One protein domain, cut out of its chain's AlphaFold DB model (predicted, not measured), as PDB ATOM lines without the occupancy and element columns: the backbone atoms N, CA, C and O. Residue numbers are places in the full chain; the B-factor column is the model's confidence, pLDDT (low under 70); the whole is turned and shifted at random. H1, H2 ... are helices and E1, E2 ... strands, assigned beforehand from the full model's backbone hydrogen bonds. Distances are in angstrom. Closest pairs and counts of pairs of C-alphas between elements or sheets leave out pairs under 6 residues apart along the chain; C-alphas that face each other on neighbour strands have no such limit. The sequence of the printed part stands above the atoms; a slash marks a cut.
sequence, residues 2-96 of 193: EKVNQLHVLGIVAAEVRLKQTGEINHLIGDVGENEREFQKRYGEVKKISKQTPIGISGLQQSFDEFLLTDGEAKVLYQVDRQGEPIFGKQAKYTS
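This is residues 2 to 96 of the 193 residues of the protein "Transpeptidase domain-containing protein" of Bacillus thuringiensis serovar sotto str. T04001 (UniProt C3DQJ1). Little regular structure: a long, loose shape of two ends, bridged by residues 13 to 20 and 69 to 74. One end holds the small antiparallel hairpin E1 - E2 and, apart from it, H1; the other holds short helices H2 to H5 among loops. The printed part has 95 residues, in order H1 to H5, E1, E2; mostly helix, with 31 residues in named elements. It is loose, radius of gyration of the C-alphas 17.5 A, spanning 47 by 29 by 22 A.

E1 is residues 75 to 77, from C-alpha 75 at (125.802, 153.294, 174.851); E2 is 93 to 95. H1 is 2 to 5, H2 26 to 29, H3 36 to 43 (9.9 A), H4 59 to 63, H5 65 to 68, ending at (140.450, 164.504, 178.134).

In the hairpin E1 and E2, N 75 and O 95 are 2.8 A apart. H2 touches H4, closest C-alphas Leu 28 and Gly 59, 4.9 A. In H3 and H4 every O i to N i+4 pair is within hydrogen-bond range; H1, H2 and H5 are too short for one.

The printed part has no cut. Links H1 to H2, H3 to H4 and E1 to E2 are long. pLDDT is under 70 in 19 residues, among them 17 to 24.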
ATOM      1  N   GLU A   2     118.192 168.357 174.257       74.62
ATOM      2  CA  GLU A   2     116.970 168.054 175.034       74.62
ATOM      3  C   GLU A   2     115.686 168.093 174.204       74.62
ATOM      4  O   GLU A   2     114.935 167.128 174.212       74.62
ATOM      5  N   LYS A   3     115.489 169.143 173.397       80.56
ATOM      6  CA  LYS A   3     114.325 169.255 172.503       80.56
ATOM      7  C   LYS A   3     114.192 168.086 171.522       80.56
ATOM      8  O   LYS A   3     113.080 167.717 171.198       80.56
ATOM      9  N   VAL A   4     115.303 167.515 171.049       77.12
ATOM     10  CA  VAL A   4     115.290 166.372 170.114       77.12
ATOM     11  C   VAL A   4     114.988 165.082 170.871       77.12
ATOM     12  O   VAL A   4     114.133 164.312 170.452       77.12
ATOM     13  N   ASN A   5     115.626 164.882 172.027       72.81
ATOM     14  CA  ASN A   5     115.423 163.685 172.846       72.81
ATOM     15  C   ASN A   5     114.007 163.633 173.454       72.81
ATOM     16  O   ASN A   5     113.432 162.556 173.572       72.81
ATOM     17  N   GLN A   6     113.400 164.786 173.758       75.62
ATOM     18  CA  GLN A   6     112.016 164.906 174.239       75.62
ATOM     19  C   GLN A   6     110.958 164.553 173.184       75.62
ATOM     20  O   GLN A   6     109.824 164.247 173.550       75.62
ATOM     21  N   LEU A   7     111.300 164.561 171.892       78.69
ATOM     22  CA  LEU A   7     110.372 164.137 170.838       78.69
ATOM     23  C   LEU A   7     110.172 162.615 170.822       78.69
ATOM     24  O   LEU A   7     109.273 162.143 170.135       78.69
ATOM     25  N   HIS A   8     110.992 161.855 171.567       68.50
ATOM     26  CA  HIS A   8     110.936 160.391 171.667       68.50
ATOM     27  C   HIS A   8     110.843 159.693 170.298       68.50
ATOM     28  O   HIS A   8     110.233 158.628 170.171       68.50
ATOM     29  N   VAL A   9     111.440 160.296 169.262       71.75
ATOM     30  CA  VAL A   9     111.423 159.733 167.912       71.75
ATOM     31  C   VAL A   9     112.287 158.484 167.912       71.75
ATOM     32  O   VAL A   9     113.471 158.510 168.247       71.75
ATOM     33  N   LEU A  10     111.665 157.369 167.552       63.84
ATOM     34  CA  LEU A  10     112.296 156.064 167.560       63.84
ATOM     35  C   LEU A  10     113.551 156.054 166.671       63.84
ATOM     36  O   LEU A  10     113.499 156.449 165.510       63.84
ATOM     37  N   GLY A  11     114.672 155.589 167.226       64.44
ATOM     38  CA  GLY A  11     115.951 155.514 166.513       64.44
ATOM     39  C   GLY A  11     116.713 156.839 166.403       64.44
ATOM     40  O   GLY A  11     117.821 156.841 165.876       64.44
ATOM     41  N   ILE A  12     116.176 157.949 166.923       73.19
ATOM     42  CA  ILE A  12     116.851 159.251 166.929       73.19
ATOM     43  C   ILE A  12     117.237 159.612 168.360       73.19
ATOM     44  O   ILE A  12     116.385 159.849 169.213       73.19
ATOM     45  N   VAL A  13     118.543 159.693 168.612       72.44
ATOM     46  CA  VAL A  13     119.105 160.175 169.876       72.44
ATOM     47  C   VAL A  13     120.104 161.276 169.559       72.44
ATOM     48  O   VAL A  13     121.072 161.061 168.833       72.44
ATOM     49  N   ALA A  14     119.875 162.466 170.103       74.12
ATOM     50  CA  ALA A  14     120.856 163.534 170.086       74.12
ATOM     51  C   ALA A  14     121.883 163.283 171.197       74.12
ATOM     52  O   ALA A  14     121.537 163.309 172.382       74.12
ATOM     53  N   ALA A  15     123.132 163.068 170.797       73.38
ATOM     54  CA  ALA A  15     124.279 162.903 171.680       73.38
ATOM     55  C   ALA A  15     125.381 163.900 171.299       73.38
ATOM     56  O   ALA A  15     125.506 164.277 170.130       73.38
ATOM     57  N   GLU A  16     126.185 164.316 172.276       70.00
ATOM     58  CA  GLU A  16     127.415 165.046 171.983       70.00
ATOM     59  C   GLU A  16     128.431 164.099 171.352       70.00
ATOM     60  O   GLU A  16     128.704 163.016 171.870       70.00
ATOM     61  N   VAL A  17     129.003 164.520 170.227       69.81
ATOM     62  CA  VAL A  17     130.066 163.787 169.541       69.81
ATOM     63  C   VAL A  17     131.311 164.655 169.463       69.81
ATOM     64  O   VAL A  17     131.241 165.854 169.182       69.81
ATOM     65  N   ARG A  18     132.475 164.044 169.696       68.75
ATOM     66  CA  ARG A  18     133.766 164.692 169.463       68.75
ATOM     67  C   ARG A  18     134.073 164.608 167.973       68.75
ATOM     68  O   ARG A  18     134.395 163.541 167.461       68.75
ATOM     69  N   LEU A  19     133.958 165.733 167.274       67.69
ATOM     70  CA  LEU A  19     134.388 165.825 165.883       67.69
ATOM     71  C   LEU A  19     135.883 166.135 165.843       67.69
ATOM     72  O   LEU A  19     136.328 167.147 166.385       67.69
ATOM     73  N   LYS A  20     136.659 165.276 165.178       65.56
ATOM     74  CA  LYS A  20     138.065 165.555 164.887       65.56
ATOM     75  C   LYS A  20     138.121 166.673 163.846       65.56
ATOM     76  O   LYS A  20     137.792 166.451 162.683       65.56
ATOM     77  N   GLN A  21     138.519 167.876 164.255       63.06
ATOM     78  CA  GLN A  21     138.912 168.904 163.296       63.06
ATOM     79  C   GLN A  21     140.323 168.579 162.816       63.06
ATOM     80  O   GLN A  21     141.283 168.673 163.571       63.06
ATOM     81  N   THR A  22     140.442 168.154 161.564       56.56
ATOM     82  CA  THR A  22     141.732 168.068 160.880       56.56
ATOM     83  C   THR A  22     142.114 169.466 160.402       56.56
ATOM     84  O   THR A  22     141.337 170.074 159.666       56.56
ATOM     85  N   GLY A  23     143.276 169.980 160.807       62.78
ATOM     86  CA  GLY A  23     143.746 171.315 160.420       62.78
ATOM     87  C   GLY A  23     145.268 171.437 160.453       62.78
ATOM     88  O   GLY A  23     145.964 170.468 160.732       62.78
ATOM     89  N   GLU A  24     145.798 172.621 160.155       63.19
ATOM     90  CA  GLU A  24     147.244 172.856 159.999       63.19
ATOM     91  C   GLU A  24     148.007 173.044 161.325       63.19
ATOM     92  O   GLU A  24     149.236 173.041 161.347       63.19
ATOM     93  N   ILE A  25     147.292 173.102 162.455       75.00
ATOM     94  CA  ILE A  25     147.834 173.374 163.803       75.00
ATOM     95  C   ILE A  25     148.213 172.071 164.542       75.00
ATOM     96  O   ILE A  25     148.294 172.018 165.773       75.00
ATOM     97  N   ASN A  26     148.423 170.978 163.807       80.38
ATOM     98  CA  ASN A  26     148.573 169.644 164.396       80.38
ATOM     99  C   ASN A  26     149.796 169.512 165.313       80.38
ATOM    100  O   ASN A  26     149.767 168.703 166.233       80.38
ATOM    101  N   HIS A  27     150.854 170.306 165.120       90.56
ATOM    102  CA  HIS A  27     152.009 170.293 166.027       90.56
ATOM    103  C   HIS A  27     151.690 170.804 167.429       90.56
ATOM    104  O   HIS A  27     152.295 170.336 168.390       90.56
ATOM    105  N   LEU A  28     150.783 171.778 167.545       90.00
ATOM    106  CA  LEU A  28     150.433 172.365 168.835       90.00
ATOM    107  C   LEU A  28     149.223 171.665 169.451       90.00
ATOM    108  O   LEU A  28     149.305 171.219 170.591       90.00
ATOM    109  N   ILE A  29     148.117 171.525 168.710       90.62
ATOM    110  CA  ILE A  29     146.941 170.810 169.228       90.62
ATOM    111  C   ILE A  29     147.290 169.345 169.483       90.62
ATOM    112  O   ILE A  29     146.950 168.818 170.539       90.62
ATOM    113  N   GLY A  30     148.031 168.720 168.572       88.94
ATOM    114  CA  GLY A  30     148.360 167.306 168.637       88.94
ATOM    115  C   GLY A  30     147.295 166.414 168.014       88.94
ATOM    116  O   GLY A  30     146.231 166.874 167.596       88.94
ATOM    117  N   ASP A  31     147.596 165.120 167.966       86.38
ATOM    118  CA  ASP A  31     146.675 164.098 167.479       86.38
ATOM    119  C   ASP A  31     146.368 163.056 168.568       86.38
ATOM    120  O   ASP A  31     147.054 162.965 169.591       86.38
ATOM    121  N   VAL A  32     145.320 162.270 168.336       88.31
ATOM    122  CA  VAL A  32     144.932 161.095 169.113       88.31
ATOM    123  C   VAL A  32     145.069 159.839 168.257       88.31
ATOM    124  O   VAL A  32     144.841 159.868 167.045       88.31
ATOM    125  N   GLY A  33     145.408 158.720 168.885       88.50
ATOM    126  CA  GLY A  33     145.560 157.438 168.210       88.50
ATOM    127  C   GLY A  33     145.265 156.263 169.130       88.50
ATOM    128  O   GLY A  33     145.394 156.357 170.349       88.50
ATOM    129  N   GLU A  34     144.860 155.144 168.539       90.44
ATOM    130  CA  GLU A  34     144.619 153.900 169.269       90.44
ATOM    131  C   GLU A  34     145.938 153.149 169.461       90.44
ATOM    132  O   GLU A  34     146.653 152.849 168.502       90.44
ATOM    133  N   ASN A  35     146.278 152.844 170.712       90.38
ATOM    134  CA  ASN A  35     147.442 152.031 171.042       90.38
ATOM    135  C   ASN A  35     147.203 151.294 172.362       90.38
ATOM    136  O   ASN A  35     147.415 151.849 173.437       90.38
ATOM    137  N   GLU A  36     146.800 150.024 172.281       91.31
ATOM    138  CA  GLU A  36     146.449 149.224 173.462       91.31
ATOM    139  C   GLU A  36     147.606 149.083 174.462       91.31
ATOM    140  O   GLU A  36     147.380 149.027 175.671       91.31
ATOM    141  N   ARG A  37     148.856 149.027 173.979       92.50
ATOM    142  CA  ARG A  37     150.037 148.878 174.844       92.50
ATOM    143  C   ARG A  37     150.286 150.146 175.649       92.50
ATOM    144  O   ARG A  37     150.460 150.071 176.864       92.50
ATOM    145  N   GLU A  38     150.273 151.298 174.984       91.56
ATOM    146  CA  GLU A  38     150.427 152.591 175.657       91.56
ATOM    147  C   GLU A  38     149.222 152.905 176.549       91.56
ATOM    148  O   GLU A  38     149.410 153.381 177.668       91.56
ATOM    149  N   PHE A  39     148.007 152.549 176.126       92.06
ATOM    150  CA  PHE A  39     146.810 152.663 176.958       92.06
ATOM    151  C   PHE A  39     146.948 151.838 178.239       92.06
ATOM    152  O   PHE A  39     146.769 152.366 179.330       92.06
ATOM    153  N   GLN A  40     147.320 150.557 178.140       91.31
ATOM    154  CA  GLN A  40     147.491 149.696 179.314       91.31
ATOM    155  C   GLN A  40     148.576 150.228 180.259       91.31
ATOM    156  O   GLN A  40     148.442 150.106 181.475       91.31
ATOM    157  N   LYS A  41     149.637 150.827 179.713       92.75
ATOM    158  CA  LYS A  41     150.722 151.430 180.491       92.75
ATOM    159  C   LYS A  41     150.277 152.688 181.245       92.75
ATOM    160  O   LYS A  41     150.668 152.849 182.396       92.75
ATOM    161  N   ARG A  42     149.497 153.574 180.615       91.38
ATOM    162  CA  ARG A  42     149.039 154.844 181.217       91.38
ATOM    163  C   ARG A  42     147.794 154.678 182.094       91.38
ATOM    164  O   ARG A  42     147.695 155.307 183.138       91.38
ATOM    165  N   TYR A  43     146.863 153.820 181.679       90.88
ATOM    166  CA  TYR A  43     145.489 153.752 182.191       90.88
ATOM    167  C   TYR A  43     145.032 152.327 182.539       90.88
ATOM    168  O   TYR A  43     143.836 152.076 182.666       90.88
ATOM    169  N   GLY A  44     145.951 151.373 182.713       85.00
ATOM    170  CA  GLY A  44     145.626 149.959 182.953       85.00
ATOM    171  C   GLY A  44     144.737 149.674 184.172       85.00
ATOM    172  O   GLY A  44     144.028 148.668 184.185       85.00
ATOM    173  N   GLU A  45     144.733 150.571 185.161       84.19
ATOM    174  CA  GLU A  45     143.881 150.495 186.355       84.19
ATOM    175  C   GLU A  45     142.437 150.974 186.097       84.19
ATOM    176  O   GLU A  45     141.518 150.682 186.872       84.19
ATOM    177  N   VAL A  46     142.194 151.683 184.989       81.62
ATOM    178  CA  VAL A  46     140.888 152.255 184.646       81.62
ATOM    179  C   VAL A  46     140.014 151.203 183.959       81.62
ATOM    180  O   VAL A  46     139.984 151.057 182.742       81.62
ATOM    181  N   LYS A  47     139.240 150.458 184.754       72.62
ATOM    182  CA  LYS A  47     138.424 149.317 184.277       72.62
ATOM    183  C   LYS A  47     137.171 149.683 183.465       72.62
ATOM    184  O   LYS A  47     136.500 148.788 182.960       72.62
ATOM    185  N   LYS A  48     136.801 150.966 183.389       76.25
ATOM    186  CA  LYS A  48     135.526 151.433 182.802       76.25
ATOM    187  C   LYS A  48     135.609 151.805 181.316       76.25
ATOM    188  O   LYS A  48     134.586 152.160 180.735       76.25
ATOM    189  N   ILE A  49     136.797 151.741 180.720       80.00
ATOM    190  CA  ILE A  49     137.090 152.285 179.391       80.00
ATOM    191  C   ILE A  49     137.706 151.180 178.524       80.00
ATOM    192  O   ILE A  49     138.514 150.386 179.009       80.00
ATOM    193  N   SER A  50     137.315 151.106 177.247       84.12
ATOM    194  CA  SER A  50     137.890 150.148 176.298       84.12
ATOM    195  C   SER A  50     139.383 150.403 176.076       84.12
ATOM    196  O   SER A  50     139.813 151.550 175.960       84.12
ATOM    197  N   LYS A  51     140.169 149.332 175.916       84.06
ATOM    198  CA  LYS A  51     141.598 149.411 175.556       84.06
ATOM    199  C   LYS A  51     141.842 149.994 174.160       84.06
ATOM    200  O   LYS A  51     142.954 150.414 173.864       84.06
ATOM    201  N   GLN A  52     140.800 150.018 173.331       84.56
ATOM    202  CA  GLN A  52     140.796 150.602 171.987       84.56
ATOM    203  C   GLN A  52     140.451 152.096 172.010       84.56
ATOM    204  O   GLN A  52     140.311 152.710 170.963       84.56
ATOM    205  N   THR A  53     140.286 152.699 173.191       87.25
ATOM    206  CA  THR A  53     140.014 154.136 173.290       87.25
ATOM    207  C   THR A  53     141.220 154.921 172.766       87.25
ATOM    208  O   THR A  53     142.331 154.702 173.258       87.25
ATOM    209  N   PRO A  54     141.035 155.837 171.796       89.31
ATOM    210  CA  PRO A  54     142.113 156.696 171.329       89.31
ATOM    211  C   PRO A  54     142.668 157.556 172.467       89.31
ATOM    212  O   PRO A  54     141.901 158.152 173.223       89.31
ATOM    213  N   ILE A  55     143.993 157.647 172.548       91.56
ATOM    214  CA  ILE A  55     144.726 158.467 173.522       91.56
ATOM    215  C   ILE A  55     145.518 159.560 172.810       91.56
ATOM    216  O   ILE A  55     145.894 159.405 171.647       91.56
ATOM    217  N   GLY A  56     145.795 160.659 173.503       91.31
ATOM    218  CA  GLY A  56     146.655 161.740 173.035       91.31
ATOM    219  C   GLY A  56     148.085 161.268 172.770       91.31
ATOM    220  O   GLY A  56     148.786 160.784 173.668       91.31
ATOM    221  N   ILE A  57     148.536 161.430 171.523       89.69
ATOM    222  CA  ILE A  57     149.863 160.985 171.071       89.69
ATOM    223  C   ILE A  57     150.867 162.127 170.900       89.69
ATOM    224  O   ILE A  57     152.066 161.869 170.917       89.69
ATOM    225  N   SER A  58     150.403 163.367 170.742       89.31
ATOM    226  CA  SER A  58     151.269 164.544 170.618       89.31
ATOM    227  C   SER A  58     150.585 165.820 171.118       89.31
ATOM    228  O   SER A  58     149.390 165.815 171.412       89.31
ATOM    229  N   GLY A  59     151.348 166.915 171.208       90.44
ATOM    230  CA  GLY A  59     150.836 168.259 171.489       90.44
ATOM    231  C   GLY A  59     150.002 168.361 172.771       90.44
ATOM    232  O   GLY A  59     150.204 167.621 173.736       90.44
ATOM    233  N   LEU A  60     149.031 169.273 172.761       92.50
ATOM    234  CA  LEU A  60     148.091 169.467 173.867       92.50
ATOM    235  C   LEU A  60     147.216 168.230 174.123       92.50
ATOM    236  O   LEU A  60     146.887 167.969 175.277       92.50
ATOM    237  N   GLN A  61     146.879 167.448 173.089       91.38
ATOM    238  CA  GLN A  61     146.161 166.177 173.252       91.38
ATOM    239  C   GLN A  61     146.917 165.231 174.187       91.38
ATOM    240  O   GLN A  61     146.310 164.656 175.080       91.38
ATOM    241  N   GLN A  62     148.236 165.095 174.026       92.44
ATOM    242  CA  GLN A  62     149.061 164.270 174.911       92.44
ATOM    243  C   GLN A  62     149.243 164.904 176.292       92.44
ATOM    244  O   GLN A  62     149.140 164.207 177.298       92.44
ATOM    245  N   SER A  63     149.525 166.210 176.362       93.62
ATOM    246  CA  SER A  63     149.771 166.888 177.644       93.62
ATOM    247  C   SER A  63     148.559 166.871 178.573       93.62
ATOM    248  O   SER A  63     148.727 166.848 179.788       93.62
ATOM    249  N   PHE A  64     147.351 166.870 178.011       93.75
ATOM    250  CA  PHE A  64     146.101 166.860 178.767       93.75
ATOM    251  C   PHE A  64     145.302 165.559 178.602       93.75
ATOM    252  O   PHE A  64     144.122 165.525 178.950       93.75
ATOM    253  N   ASP A  65     145.932 164.493 178.100       92.19
ATOM    254  CA  ASP A  65     145.295 163.206 177.780       92.19
ATOM    255  C   ASP A  65     144.483 162.661 178.962       92.19
ATOM    256  O   ASP A  65     143.310 162.334 178.823       92.19
ATOM    257  N   GLU A  66     145.058 162.690 180.168       89.31
ATOM    258  CA  GLU A  66     144.404 162.229 181.400       89.31
ATOM    259  C   GLU A  66     143.104 162.983 181.721       89.31
ATOM    260  O   GLU A  66     142.134 162.380 182.176       89.31
ATOM    261  N   PHE A  67     143.052 164.286 181.441       87.56
ATOM    262  CA  PHE A  67     141.854 165.099 181.663       87.56
ATOM    263  C   PHE A  67     140.828 164.925 180.540       87.56
ATOM    264  O   PHE A  67     139.624 165.024 180.774       87.56
ATOM    265  N   LEU A  68     141.296 164.692 179.312       86.81
ATOM    266  CA  LEU A  68     140.450 164.504 178.134       86.81
ATOM    267  C   LEU A  68     139.879 163.088 178.025       86.81
ATOM    268  O   LEU A  68     138.878 162.898 177.317       86.81
ATOM    269  N   LEU A  69     140.496 162.113 178.694       84.31
ATOM    270  CA  LEU A  69     140.065 160.725 178.711       84.31
ATOM    271  C   LEU A  69     138.646 160.630 179.277       84.31
ATOM    272  O   LEU A  69     138.348 161.163 180.340       84.31
ATOM    273  N   THR A  70     137.751 159.972 178.543       74.50
ATOM    274  CA  THR A  70     136.353 159.816 178.967       74.50
ATOM    275  C   THR A  70     136.258 158.969 180.234       74.50
ATOM    276  O   THR A  70     137.028 158.034 180.398       74.50
ATOM    277  N   ASP A  71     135.293 159.223 181.111       74.00
ATOM    278  CA  ASP A  71     135.063 158.397 182.305       74.00
ATOM    279  C   ASP A  71     134.155 157.174 182.040       74.00
ATOM    280  O   ASP A  71     133.879 156.369 182.937       74.00
ATOM    281  N   GLY A  72     133.738 157.002 180.782       71.38
ATOM    282  CA  GLY A  72     133.106 155.804 180.243       71.38
ATOM    283  C   GLY A  72     132.522 156.023 178.843       71.38
ATOM    284  O   GLY A  72     132.679 157.078 178.231       71.38
ATOM    285  N   GLU A  73     131.838 155.009 178.323       69.19
ATOM    286  CA  GLU A  73     131.241 155.030 176.984       69.19
ATOM    287  C   GLU A  73     129.746 155.350 177.044       69.19
ATOM    288  O   GLU A  73     129.003 154.744 177.823       69.19
ATOM    289  N   ALA A  74     129.285 156.241 176.166       71.06
ATOM    290  CA  ALA A  74     127.864 156.383 175.891       71.06
ATOM    291  C   ALA A  74     127.385 155.199 175.035       71.06
ATOM    292  O   ALA A  74     127.941 154.920 173.974       71.06
ATOM    293  N   LYS A  75     126.348 154.495 175.494       73.44
ATOM    294  CA  LYS A  75     125.802 153.294 174.851       73.44
ATOM    295  C   LYS A  75     124.331 153.486 174.536       73.44
ATOM    296  O   LYS A  75     123.548 153.879 175.399       73.44
ATOM    297  N   VAL A  76     123.948 153.153 173.309       73.31
ATOM    298  CA  VAL A  76     122.546 153.028 172.904       73.31
ATOM    299  C   VAL A  76     122.208 151.543 172.885       73.31
ATOM    300  O   VAL A  76     122.736 150.794 172.070       73.31
ATOM    301  N   LEU A  77     121.343 151.106 173.799       74.69
ATOM    302  CA  LEU A  77     120.836 149.740 173.843       74.69
ATOM    303  C   LEU A  77     119.475 149.683 173.153       74.69
ATOM    304  O   LEU A  77     118.536 150.367 173.563       74.69
ATOM    305  N   TYR A  78     119.345 148.828 172.148       74.88
ATOM    306  CA  TYR A  78     118.083 148.527 171.481       74.88
ATOM    307  C   TYR A  78     117.876 147.012 171.425       74.88
ATOM    308  O   TYR A  78     118.831 146.239 171.478       74.88
ATOM    309  N   GLN A  79     116.616 146.580 171.385       77.88
ATOM    310  CA  GLN A  79     116.295 145.163 171.217       77.88
ATOM    311  C   GLN A  79     116.324 144.808 169.736       77.88
ATOM    312  O   GLN A  79     115.825 145.572 168.913       77.88
ATOM    313  N   VAL A  80     116.884 143.644 169.428       82.38
ATOM    314  CA  VAL A  80     116.938 143.085 168.077       82.38
ATOM    315  C   VAL A  80     116.085 141.823 167.983       82.38
ATOM    316  O   VAL A  80     115.803 141.184 169.002       82.38
ATOM    317  N   ASP A  81     115.634 141.489 166.779       83.12
ATOM    318  CA  ASP A  81     114.909 140.256 166.489       83.12
ATOM    319  C   ASP A  81     115.870 139.063 166.300       83.12
ATOM    320  O   ASP A  81     117.076 139.159 166.533       83.12
ATOM    321  N   ARG A  82     115.346 137.905 165.872       86.50
ATOM    322  CA  ARG A  82     116.169 136.707 165.621       86.50
ATOM    323  C   ARG A  82     117.177 136.892 164.473       86.50
ATOM    324  O   ARG A  82     118.139 136.134 164.401       86.50
ATOM    325  N   GLN A  83     116.954 137.857 163.587       84.88
ATOM    326  CA  GLN A  83     117.811 138.176 162.443       84.88
ATOM    327  C   GLN A  83     118.865 139.239 162.791       84.88
ATOM    328  O   GLN A  83     119.760 139.486 161.991       84.88
ATOM    329  N   GLY A  84     118.809 139.813 163.999       77.31
ATOM    330  CA  GLY A  84     119.696 140.891 164.433       77.31
ATOM    331  C   GLY A  84     119.202 142.282 164.029       77.31
ATOM    332  O   GLY A  84     119.887 143.267 164.301       77.31
ATOM    333  N   GLU A  85     118.008 142.379 163.441       76.88
ATOM    334  CA  GLU A  85     117.412 143.646 163.031       76.88
ATOM    335  C   GLU A  85     116.782 144.357 164.237       76.88
ATOM    336  O   GLU A  85     116.132 143.707 165.065       76.88
ATOM    337  N   PRO A  86     116.939 145.688 164.377       73.44
ATOM    338  CA  PRO A  86     116.305 146.437 165.455       73.44
ATOM    339  C   PRO A  86     114.781 146.252 165.454       73.44
ATOM    340  O   PRO A  86     114.105 146.497 164.456       73.44
ATOM    341  N   ILE A  87     114.203 145.875 166.599       72.88
ATOM    342  CA  ILE A  87     112.746 145.803 166.761       72.88
ATOM    343  C   ILE A  87     112.221 147.223 166.963       72.88
ATOM    344  O   ILE A  87     112.185 147.756 168.079       72.88
ATOM    345  N   PHE A  88     111.803 147.839 165.862       62.84
ATOM    346  CA  PHE A  88     111.203 149.162 165.868       62.84
ATOM    347  C   PHE A  88     109.868 149.144 166.641       62.84
ATOM    348  O   PHE A  88     108.965 148.376 166.320       62.84
ATOM    349  N   GLY A  89     109.750 149.956 167.699       58.88
ATOM    350  CA  GLY A  89     108.560 150.044 168.566       58.88
ATOM    351  C   GLY A  89     108.849 149.870 170.060       58.88
ATOM    352  O   GLY A  89     108.005 150.196 170.892       58.88
ATOM    353  N   LYS A  90     110.055 149.418 170.429       61.19
ATOM    354  CA  LYS A  90     110.550 149.442 171.814       61.19
ATOM    355  C   LYS A  90     111.549 150.584 171.998       61.19
ATOM    356  O   LYS A  90     112.375 150.834 171.126       61.19
ATOM    357  N   GLN A  91     111.463 151.288 173.129       60.06
ATOM    358  CA  GLN A  91     112.335 152.429 173.419       60.06
ATOM    359  C   GLN A  91     113.805 151.991 173.486       60.06
ATOM    360  O   GLN A  91     114.152 151.075 174.238       60.06
ATOM    361  N   ALA A  92     114.668 152.664 172.721       66.44
ATOM    362  CA  ALA A  92     116.111 152.543 172.879       66.44
ATOM    363  C   ALA A  92     116.526 153.175 174.215       66.44
ATOM    364  O   ALA A  92     116.088 154.276 174.553       66.44
ATOM    365  N   LYS A  93     117.370 152.485 174.982       69.00
ATOM    366  CA  LYS A  93     117.933 153.012 176.227       69.00
ATOM    367  C   LYS A  93     119.286 153.637 175.938       69.00
ATOM    368  O   LYS A  93     120.246 152.932 175.639       69.00
ATOM    369  N   TYR A  94     119.362 154.956 176.053       70.56
ATOM    370  CA  TYR A  94     120.630 155.669 176.069       70.56
ATOM    371  C   TYR A  94     121.187 155.664 177.493       70.56
ATOM    372  O   TYR A  94     120.516 156.089 178.430       70.56
ATOM    373  N   THR A  95     122.409 155.169 177.650       70.31
ATOM    374  CA  THR A  95     123.152 155.221 178.912       70.31
ATOM    375  C   THR A  95     124.421 156.004 178.647       70.31
ATOM    376  O   THR A  95     125.140 155.690 177.704       70.31
ATOM    377  N   SER A  96     124.697 157.017 179.456       68.25
ATOM    378  CA  SER A  96     125.908 157.826 179.354       68.25
ATOM    379  C   SER A  96     126.609 157.885 180.702       68.25
ATOM    380  O   SER A  96     125.968 157.621 181.727       68.25
TER     381      SER A  96